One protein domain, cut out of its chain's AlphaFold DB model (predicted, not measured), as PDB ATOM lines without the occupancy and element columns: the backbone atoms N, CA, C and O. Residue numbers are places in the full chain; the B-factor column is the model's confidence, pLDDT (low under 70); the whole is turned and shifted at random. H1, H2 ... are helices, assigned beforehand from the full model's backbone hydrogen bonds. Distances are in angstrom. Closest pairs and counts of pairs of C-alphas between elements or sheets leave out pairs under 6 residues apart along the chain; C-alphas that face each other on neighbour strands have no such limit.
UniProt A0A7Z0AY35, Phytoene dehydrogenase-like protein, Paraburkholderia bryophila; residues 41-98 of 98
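Overview. This is residues 41 to 98 of the 98 residues of the protein "Phytoene dehydrogenase-like protein" of Paraburkholderia bryophila (UniProt A0A7Z0AY35). One long helix, H3, runs slantwise through a flat body, with short H2 packed on one side of its first half and short H4 on the other side near its end; H1 lies beyond H2. A long stretch with no named element, residues 50 to 66, goes out and folds back between H1 and H2. The 58 printed residues hold four named helices, H1 to H4 in chain order, and no named strand: all helix, compact, radius of gyration of the C-alphas 11.8 A, spans 32 by 27 by 15 A.

Arrangement. Start at H1, residues 45 to 49; it is near H2, residues 67 to 70, their closest C-alphas 8.3 A apart. H2 touches H3, residues 73 to 88, at residues 73 to 80 alone; look at the closest C-alphas, Gln 67 and Ala 77, 3.7 A apart. H3 touches H4, residues 92 to 95, with residues 82 to 86 alone; the closest C-alphas are Ala 86 and Leu 92, 5.7 A. H1 and H3 are apart, as are H1 and H4, and H2 and H4. O i to N i+4 pairs within hydrogen-bond range are 11 of 12 in H3 and 0 of 1 in H1, where 1 of 2 O i to N i+3 pairs is; H2 and H4 are too short for i+4 pairs.

Along the chain. Find C-alpha 45 at (5.494, -17.367, 43.067), where H1 begins. H3 runs 23.6 A from C-alpha 73 at (10.087, -19.689, 26.548) to C-alpha 88 at (27.246, -33.673, 34.752).

Size, cuts and confidence. The farthest C-alphas, Val 59 and Asn 98, are 33.0 A apart. The printed part has no cut; the link H1 to H2 is long, the other two tight. Only residue 98 has pLDDT under 70.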
ATOM      1  N   LEU A  41       4.124 -25.044  33.047       90.56
ATOM      2  CA  LEU A  41       3.394 -24.727  34.270       90.56
ATOM      3  C   LEU A  41       3.131 -23.221  34.386       90.56
ATOM      4  O   LEU A  41       3.852 -22.388  33.836       90.56
ATOM      5  N   GLU A  42       2.112 -22.853  35.154       90.75
ATOM      6  CA  GLU A  42       1.853 -21.451  35.471       90.75
ATOM      7  C   GLU A  42       3.036 -20.836  36.239       90.75
ATOM      8  O   GLU A  42       3.623 -21.468  37.122       90.75
ATOM      9  N   MET A  43       3.416 -19.600  35.906       88.56
ATOM     10  CA  MET A  43       4.524 -18.876  36.550       88.56
ATOM     11  C   MET A  43       4.085 -18.226  37.867       88.56
ATOM     12  O   MET A  43       4.102 -17.007  38.017       88.56
ATOM     13  N   THR A  44       3.665 -19.044  38.829       90.44
ATOM     14  CA  THR A  44       3.285 -18.572  40.168       90.44
ATOM     15  C   THR A  44       4.512 -18.361  41.058       90.44
ATOM     16  O   THR A  44       5.557 -18.972  40.854       90.44
ATOM     17  N   ALA A  45       4.400 -17.541  42.106       88.62
ATOM     18  CA  ALA A  45       5.494 -17.367  43.067       88.62
ATOM     19  C   ALA A  45       5.879 -18.688  43.767       88.62
ATOM     20  O   ALA A  45       7.061 -18.967  43.961       88.62
ATOM     21  N   ALA A  46       4.890 -19.535  44.081       89.62
ATOM     22  CA  ALA A  46       5.098 -20.846  44.705       89.62
ATOM     23  C   ALA A  46       5.970 -21.778  43.851       89.62
ATOM     24  O   ALA A  46       6.708 -22.616  44.366       89.62
ATOM     25  N   ARG A  47       5.916 -21.612  42.531       88.44
ATOM     26  CA  ARG A  47       6.721 -22.376  41.590       88.44
ATOM     27  C   ARG A  47       8.220 -22.135  41.756       88.44
ATOM     28  O   ARG A  47       8.993 -23.077  41.618       88.44
ATOM     29  N   LEU A  48       8.633 -20.901  42.048       82.31
ATOM     30  CA  LEU A  48      10.050 -20.512  42.093       82.31
ATOM     31  C   LEU A  48      10.840 -21.290  43.154       82.31
ATOM     32  O   LEU A  48      12.055 -21.434  43.049       82.31
ATOM     33  N   THR A  49      10.148 -21.810  44.167       86.06
ATOM     34  CA  THR A  49      10.740 -22.583  45.260       86.06
ATOM     35  C   THR A  49      10.356 -24.064  45.222       86.06
ATOM     36  O   THR A  49      10.800 -24.825  46.085       86.06
ATOM     37  N   ALA A  50       9.584 -24.503  44.220       91.69
ATOM     38  CA  ALA A  50       9.067 -25.862  44.127       91.69
ATOM     39  C   ALA A  50      10.204 -26.888  43.933       91.69
ATOM     40  O   ALA A  50      10.877 -26.878  42.897       91.69
ATOM     41  N   PRO A  51      10.404 -27.842  44.867       92.44
ATOM     42  CA  PRO A  51      11.457 -28.853  44.741       92.44
ATOM     43  C   PRO A  51      11.309 -29.733  43.496       92.44
ATOM     44  O   PRO A  51      12.308 -30.187  42.947       92.44
ATOM     45  N   ALA A  52      10.070 -29.932  43.035       92.62
ATOM     46  CA  ALA A  52       9.738 -30.735  41.861       92.62
ATOM     47  C   ALA A  52      10.288 -30.171  40.539       92.62
ATOM     48  O   ALA A  52      10.335 -30.899  39.555       92.62
ATOM     49  N   LEU A  53      10.701 -28.899  40.508       93.69
ATOM     50  CA  LEU A  53      11.210 -28.231  39.305       93.69
ATOM     51  C   LEU A  53      12.728 -28.046  39.320       93.69
ATOM     52  O   LEU A  53      13.288 -27.399  38.441       93.69
ATOM     53  N   ARG A  54      13.423 -28.620  40.304       94.62
ATOM     54  CA  ARG A  54      14.886 -28.594  40.344       94.62
ATOM     55  C   ARG A  54      15.470 -29.530  39.291       94.62
ATOM     56  O   ARG A  54      14.946 -30.608  39.041       94.62
ATOM     57  N   VAL A  55      16.629 -29.148  38.757       96.25
ATOM     58  CA  VAL A  55      17.402 -29.963  37.804       96.25
ATOM     59  C   VAL A  55      17.656 -31.375  38.341       96.25
ATOM     60  O   VAL A  55      17.446 -32.355  37.636       96.25
ATOM     61  N   ARG A  56      18.132 -31.499  39.588       96.06
ATOM     62  CA  ARG A  56      18.376 -32.799  40.222       96.06
ATOM     63  C   ARG A  56      17.081 -33.317  40.834       96.06
ATOM     64  O   ARG A  56      16.534 -32.676  41.731       96.06
ATOM     65  N   THR A  57      16.640 -34.488  40.387       96.50
ATOM     66  CA  THR A  57      15.497 -35.181  40.989       96.50
ATOM     67  C   THR A  57      15.951 -36.117  42.117       96.50
ATOM     68  O   THR A  57      17.138 -36.440  42.209       96.50
ATOM     69  N   PRO A  58      15.029 -36.595  42.973       95.88
ATOM     70  CA  PRO A  58      15.316 -37.670  43.926       95.88
ATOM     71  C   PRO A  58      15.655 -39.018  43.265       95.88
ATOM     72  O   PRO A  58      16.197 -39.900  43.925       95.88
ATOM     73  N   VAL A  59      15.331 -39.197  41.979       96.69
ATOM     74  CA  VAL A  59      15.633 -40.421  41.230       96.69
ATOM     75  C   VAL A  59      17.057 -40.325  40.691       96.69
ATOM     76  O   VAL A  59      17.387 -39.436  39.904       96.69
ATOM     77  N   HIS A  60      17.916 -41.250  41.119       95.50
ATOM     78  CA  HIS A  60      19.319 -41.250  40.718       95.50
ATOM     79  C   HIS A  60      19.468 -41.347  39.192       95.50
ATOM     80  O   HIS A  60      18.849 -42.191  38.548       95.50
ATOM     81  N   GLY A  61      20.293 -40.467  38.621       94.94
ATOM     82  CA  GLY A  61      20.540 -40.401  37.179       94.94
ATOM     83  C   GLY A  61      19.463 -39.678  36.362       94.94
ATOM     84  O   GLY A  61      19.686 -39.431  35.180       94.94
ATOM     85  N   LEU A  62      18.332 -39.284  36.961       97.12
ATOM     86  CA  LEU A  62      17.281 -38.532  36.275       97.12
ATOM     87  C   LEU A  62      17.418 -37.028  36.542       97.12
ATOM     88  O   LEU A  62      17.268 -36.566  37.680       97.12
ATOM     89  N   LEU A  63      17.659 -36.266  35.476       97.75
ATOM     90  CA  LEU A  63      17.757 -34.808  35.503       97.75
ATOM     91  C   LEU A  63      16.594 -34.172  34.741       97.75
ATOM     92  O   LEU A  63      16.179 -34.676  33.698       97.75
ATOM     93  N   LEU A  64      16.097 -33.046  35.247       96.88
ATOM     94  CA  LEU A  64      15.123 -32.212  34.555       96.88
ATOM     95  C   LEU A  64      15.831 -31.119  33.762       96.88
ATOM     96  O   LEU A  64      16.772 -30.489  34.242       96.88
ATOM     97  N   ALA A  65      15.317 -30.873  32.563       96.25
ATOM     98  CA  ALA A  65      15.736 -29.814  31.660       96.25
ATOM     99  C   ALA A  65      14.503 -29.110  31.074       96.25
ATOM    100  O   ALA A  65      13.366 -29.541  31.271       96.25
ATOM    101  N   GLY A  66      14.736 -28.043  30.312       94.19
ATOM    102  CA  GLY A  66      13.678 -27.286  29.653       94.19
ATOM    103  C   GLY A  66      13.112 -26.153  30.508       94.19
ATOM    104  O   GLY A  66      13.601 -25.855  31.598       94.19
ATOM    105  N   GLN A  67      12.097 -25.481  29.960       94.44
ATOM    106  CA  GLN A  67      11.623 -24.192  30.473       94.44
ATOM    107  C   GLN A  67      11.130 -24.295  31.916       94.44
ATOM    108  O   GLN A  67      11.324 -23.376  32.709       94.44
ATOM    109  N   ASP A  68      10.564 -25.445  32.300       93.19
ATOM    110  CA  ASP A  68       9.941 -25.540  33.610       93.19
ATOM    111  C   ASP A  68      10.912 -25.486  34.789       93.19
ATOM    112  O   ASP A  68      10.529 -25.061  35.879       93.19
ATOM    113  N   VAL A  69      12.179 -25.793  34.519       93.25
ATOM    114  CA  VAL A  69      13.273 -25.777  35.489       93.25
ATOM    115  C   VAL A  69      13.754 -24.364  35.820       93.25
ATOM    116  O   VAL A  69      14.282 -24.142  36.907       93.25
ATOM    117  N   THR A  70      13.606 -23.402  34.902       91.00
ATOM    118  CA  THR A  70      14.184 -22.056  35.083       91.00
ATOM    119  C   THR A  70      13.209 -20.915  34.802       91.00
ATOM    120  O   THR A  70      13.101 -20.003  35.615       91.00
ATOM    121  N   GLY A  71      12.482 -20.940  33.686       89.44
ATOM    122  CA  GLY A  71      11.619 -19.844  33.253       89.44
ATOM    123  C   GLY A  71      11.008 -20.090  31.871       89.44
ATOM    124  O   GLY A  71      11.428 -21.010  31.172       89.44
ATOM    125  N   PRO A  72      10.010 -19.293  31.451       90.69
ATOM    126  CA  PRO A  72       9.237 -19.577  30.247       90.69
ATOM    127  C   PRO A  72      10.046 -19.331  28.974       90.69
ATOM    128  O   PRO A  72      10.951 -18.496  28.928       90.69
ATOM    129  N   GLY A  73       9.630 -19.991  27.896       92.12
ATOM    130  CA  GLY A  73      10.087 -19.689  26.548       92.12
ATOM    131  C   GLY A  73      11.475 -20.237  26.236       92.12
ATOM    132  O   GLY A  73      12.065 -21.011  26.988       92.12
ATOM    133  N   VAL A  74      11.995 -19.841  25.074       95.12
ATOM    134  CA  VAL A  74      13.220 -20.420  24.498       95.12
ATOM    135  C   VAL A  74      14.437 -20.187  25.392       95.12
ATOM    136  O   VAL A  74      15.209 -21.114  25.616       95.12
ATOM    137  N   ALA A  75      14.589 -18.981  25.944       94.19
ATOM    138  CA  ALA A  75      15.718 -18.648  26.811       94.19
ATOM    139  C   ALA A  75      15.734 -19.497  28.094       94.19
ATOM    140  O   ALA A  75      16.775 -20.041  28.462       94.19
ATOM    141  N   GLY A  76      14.578 -19.672  28.745       93.12
ATOM    142  CA  GLY A  76      14.478 -20.537  29.919       93.12
ATOM    143  C   GLY A  76      14.631 -22.020  29.573       93.12
ATOM    144  O   GLY A  76      15.292 -22.765  30.294       93.12
ATOM    145  N   ALA A  77      14.121 -22.466  28.422       95.25
ATOM    146  CA  ALA A  77      14.347 -23.835  27.960       95.25
ATOM    147  C   ALA A  77      15.834 -24.135  27.734       95.25
ATOM    148  O   ALA A  77      16.331 -25.165  28.198       95.25
ATOM    149  N   LEU A  78      16.542 -23.208  27.084       95.62
ATOM    150  CA  LEU A  78      17.983 -23.277  26.871       95.62
ATOM    151  C   LEU A  78      18.732 -23.325  28.204       95.62
ATOM    152  O   LEU A  78      19.540 -24.227  28.416       95.62
ATOM    153  N   MET A  79      18.440 -22.392  29.114       94.69
ATOM    154  CA  MET A  79      19.103 -22.338  30.415       94.69
ATOM    155  C   MET A  79      18.834 -23.603  31.238       94.69
ATOM    156  O   MET A  79      19.758 -24.162  31.821       94.69
ATOM    157  N   GLY A  80      17.601 -24.117  31.236       95.31
ATOM    158  CA  GLY A  80      17.263 -25.379  31.899       95.31
ATOM    159  C   GLY A  80      18.057 -26.567  31.351       95.31
ATOM    160  O   GLY A  80      18.532 -27.397  32.123       95.31
ATOM    161  N   GLY A  81      18.259 -26.628  30.031       96.38
ATOM    162  CA  GLY A  81      19.129 -27.621  29.393       96.38
ATOM    163  C   GLY A  81      20.602 -27.471  29.776       96.38
ATOM    164  O   GLY A  81      21.241 -28.456  30.146       96.38
ATOM    165  N   LEU A  82      21.130 -26.244  29.754       95.88
ATOM    166  CA  LEU A  82      22.508 -25.959  30.160       95.88
ATOM    167  C   LEU A  82      22.756 -26.346  31.620       95.88
ATOM    168  O   LEU A  82      23.760 -26.986  31.921       95.88
ATOM    169  N   MET A  83      21.830 -26.016  32.521       95.38
ATOM    170  CA  MET A  83      21.926 -26.361  33.941       95.38
ATOM    171  C   MET A  83      21.900 -27.880  34.164       95.38
ATOM    172  O   MET A  83      22.659 -28.389  34.991       95.38
ATOM    173  N   ALA A  84      21.084 -28.620  33.407       97.00
ATOM    174  CA  ALA A  84      21.084 -30.083  33.426       97.00
ATOM    175  C   ALA A  84      22.411 -30.675  32.938       97.00
ATOM    176  O   ALA A  84      22.959 -31.570  33.579       97.00
ATOM    177  N   ALA A  85      22.978 -30.141  31.856       96.25
ATOM    178  CA  ALA A  85      24.288 -30.566  31.372       96.25
ATOM    179  C   ALA A  85      25.409 -30.225  32.372       96.25
ATOM    180  O   ALA A  85      26.280 -31.051  32.631       96.25
ATOM    181  N   ALA A  86      25.353 -29.046  32.999       95.75
ATOM    182  CA  ALA A  86      26.334 -28.589  33.984       95.75
ATOM    183  C   ALA A  86      26.325 -29.406  35.285       95.75
ATOM    184  O   ALA A  86      27.323 -29.443  36.002       95.75
ATOM    185  N   VAL A  87      25.218 -30.088  35.594       95.62
ATOM    186  CA  VAL A  87      25.165 -31.060  36.695       95.62
ATOM    187  C   VAL A  87      26.093 -32.258  36.448       95.62
ATOM    188  O   VAL A  87      26.579 -32.842  37.420       95.62
ATOM    189  N   ILE A  88      26.342 -32.599  35.181       95.88
ATOM    190  CA  ILE A  88      27.246 -33.673  34.752       95.88
ATOM    191  C   ILE A  88      28.656 -33.118  34.502       95.88
ATOM    192  O   ILE A  88      29.622 -33.686  34.997       95.88
ATOM    193  N   GLU A  89      28.768 -31.996  33.780       95.75
ATOM    194  CA  GLU A  89      30.036 -31.345  33.423       95.75
ATOM    195  C   GLU A  89      30.040 -29.862  33.849       95.75
ATOM    196  O   GLU A  89      29.676 -28.977  33.063       95.75
ATOM    197  N   PRO A  90      30.452 -29.547  35.093       92.94
ATOM    198  CA  PRO A  90      30.419 -28.182  35.618       92.94
ATOM    199  C   PRO A  90      31.273 -27.178  34.834       92.94
ATOM    200  O   PRO A  90      31.001 -25.975  34.886       92.94
ATOM    201  N   ALA A  91      32.291 -27.627  34.083       92.75
ATOM    202  CA  ALA A  91      33.115 -26.730  33.275       92.75
ATOM    203  C   ALA A  91      32.328 -26.062  32.134       92.75
ATOM    204  O   ALA A  91      32.751 -25.009  31.649       92.75
ATOM    205  N   LEU A  92      31.168 -26.608  31.739       91.31
ATOM    206  CA  LEU A  92      30.295 -26.007  30.724       91.31
ATOM    207  C   LEU A  92      29.878 -24.579  31.081       91.31
ATOM    208  O   LEU A  92      29.847 -23.728  30.198       91.31
ATOM    209  N   LEU A  93      29.635 -24.278  32.359       87.31
ATOM    210  CA  LEU A  93      29.222 -22.934  32.781       87.31
ATOM    211  C   LEU A  93      30.275 -21.871  32.445       87.31
ATOM    212  O   LEU A  93      29.930 -20.761  32.059       87.31
ATOM    213  N   LYS A  94      31.565 -22.223  32.521       87.00
ATOM    214  CA  LYS A  94      32.667 -21.305  32.198       87.00
ATOM    215  C   LYS A  94      32.766 -21.019  30.700       87.00
ATOM    216  O   LYS A  94      33.178 -19.934  30.319       87.00
ATOM    217  N   ARG A  95      32.381 -21.978  29.852       85.06
ATOM    218  CA  ARG A  95      32.380 -21.811  28.388       85.06
ATOM    219  C   ARG A  95      31.302 -20.851  27.893       85.06
ATOM    220  O   ARG A  95      31.512 -20.226  26.866       85.06
ATOM    221  N   PHE A  96      30.183 -20.751  28.605       74.88
ATOM    222  CA  PHE A  96      29.073 -19.853  28.265       74.88
ATOM    223  C   PHE A  96      29.162 -18.478  28.946       74.88
ATOM    224  O   PHE A  96      28.313 -17.627  28.702       74.88
ATOM    225  N   ALA A  97      30.159 -18.265  29.807       73.56
ATOM    226  CA  ALA A  97      30.389 -16.998  30.497       73.56
ATOM    227  C   ALA A  97      31.351 -16.049  29.748       73.56
ATOM    228  O   ALA A  97      31.601 -14.954  30.247       73.56
ATOM    229  N   ASN A  98      31.878 -16.469  28.589       51.31
ATOM    230  CA  ASN A  98      32.802 -15.712  27.738       51.31
ATOM    231  C   ASN A  98      32.145 -15.286  26.426       51.31
ATOM    232  O   ASN A  98      31.407 -16.119  25.850       51.31
TER     233      ASN A  98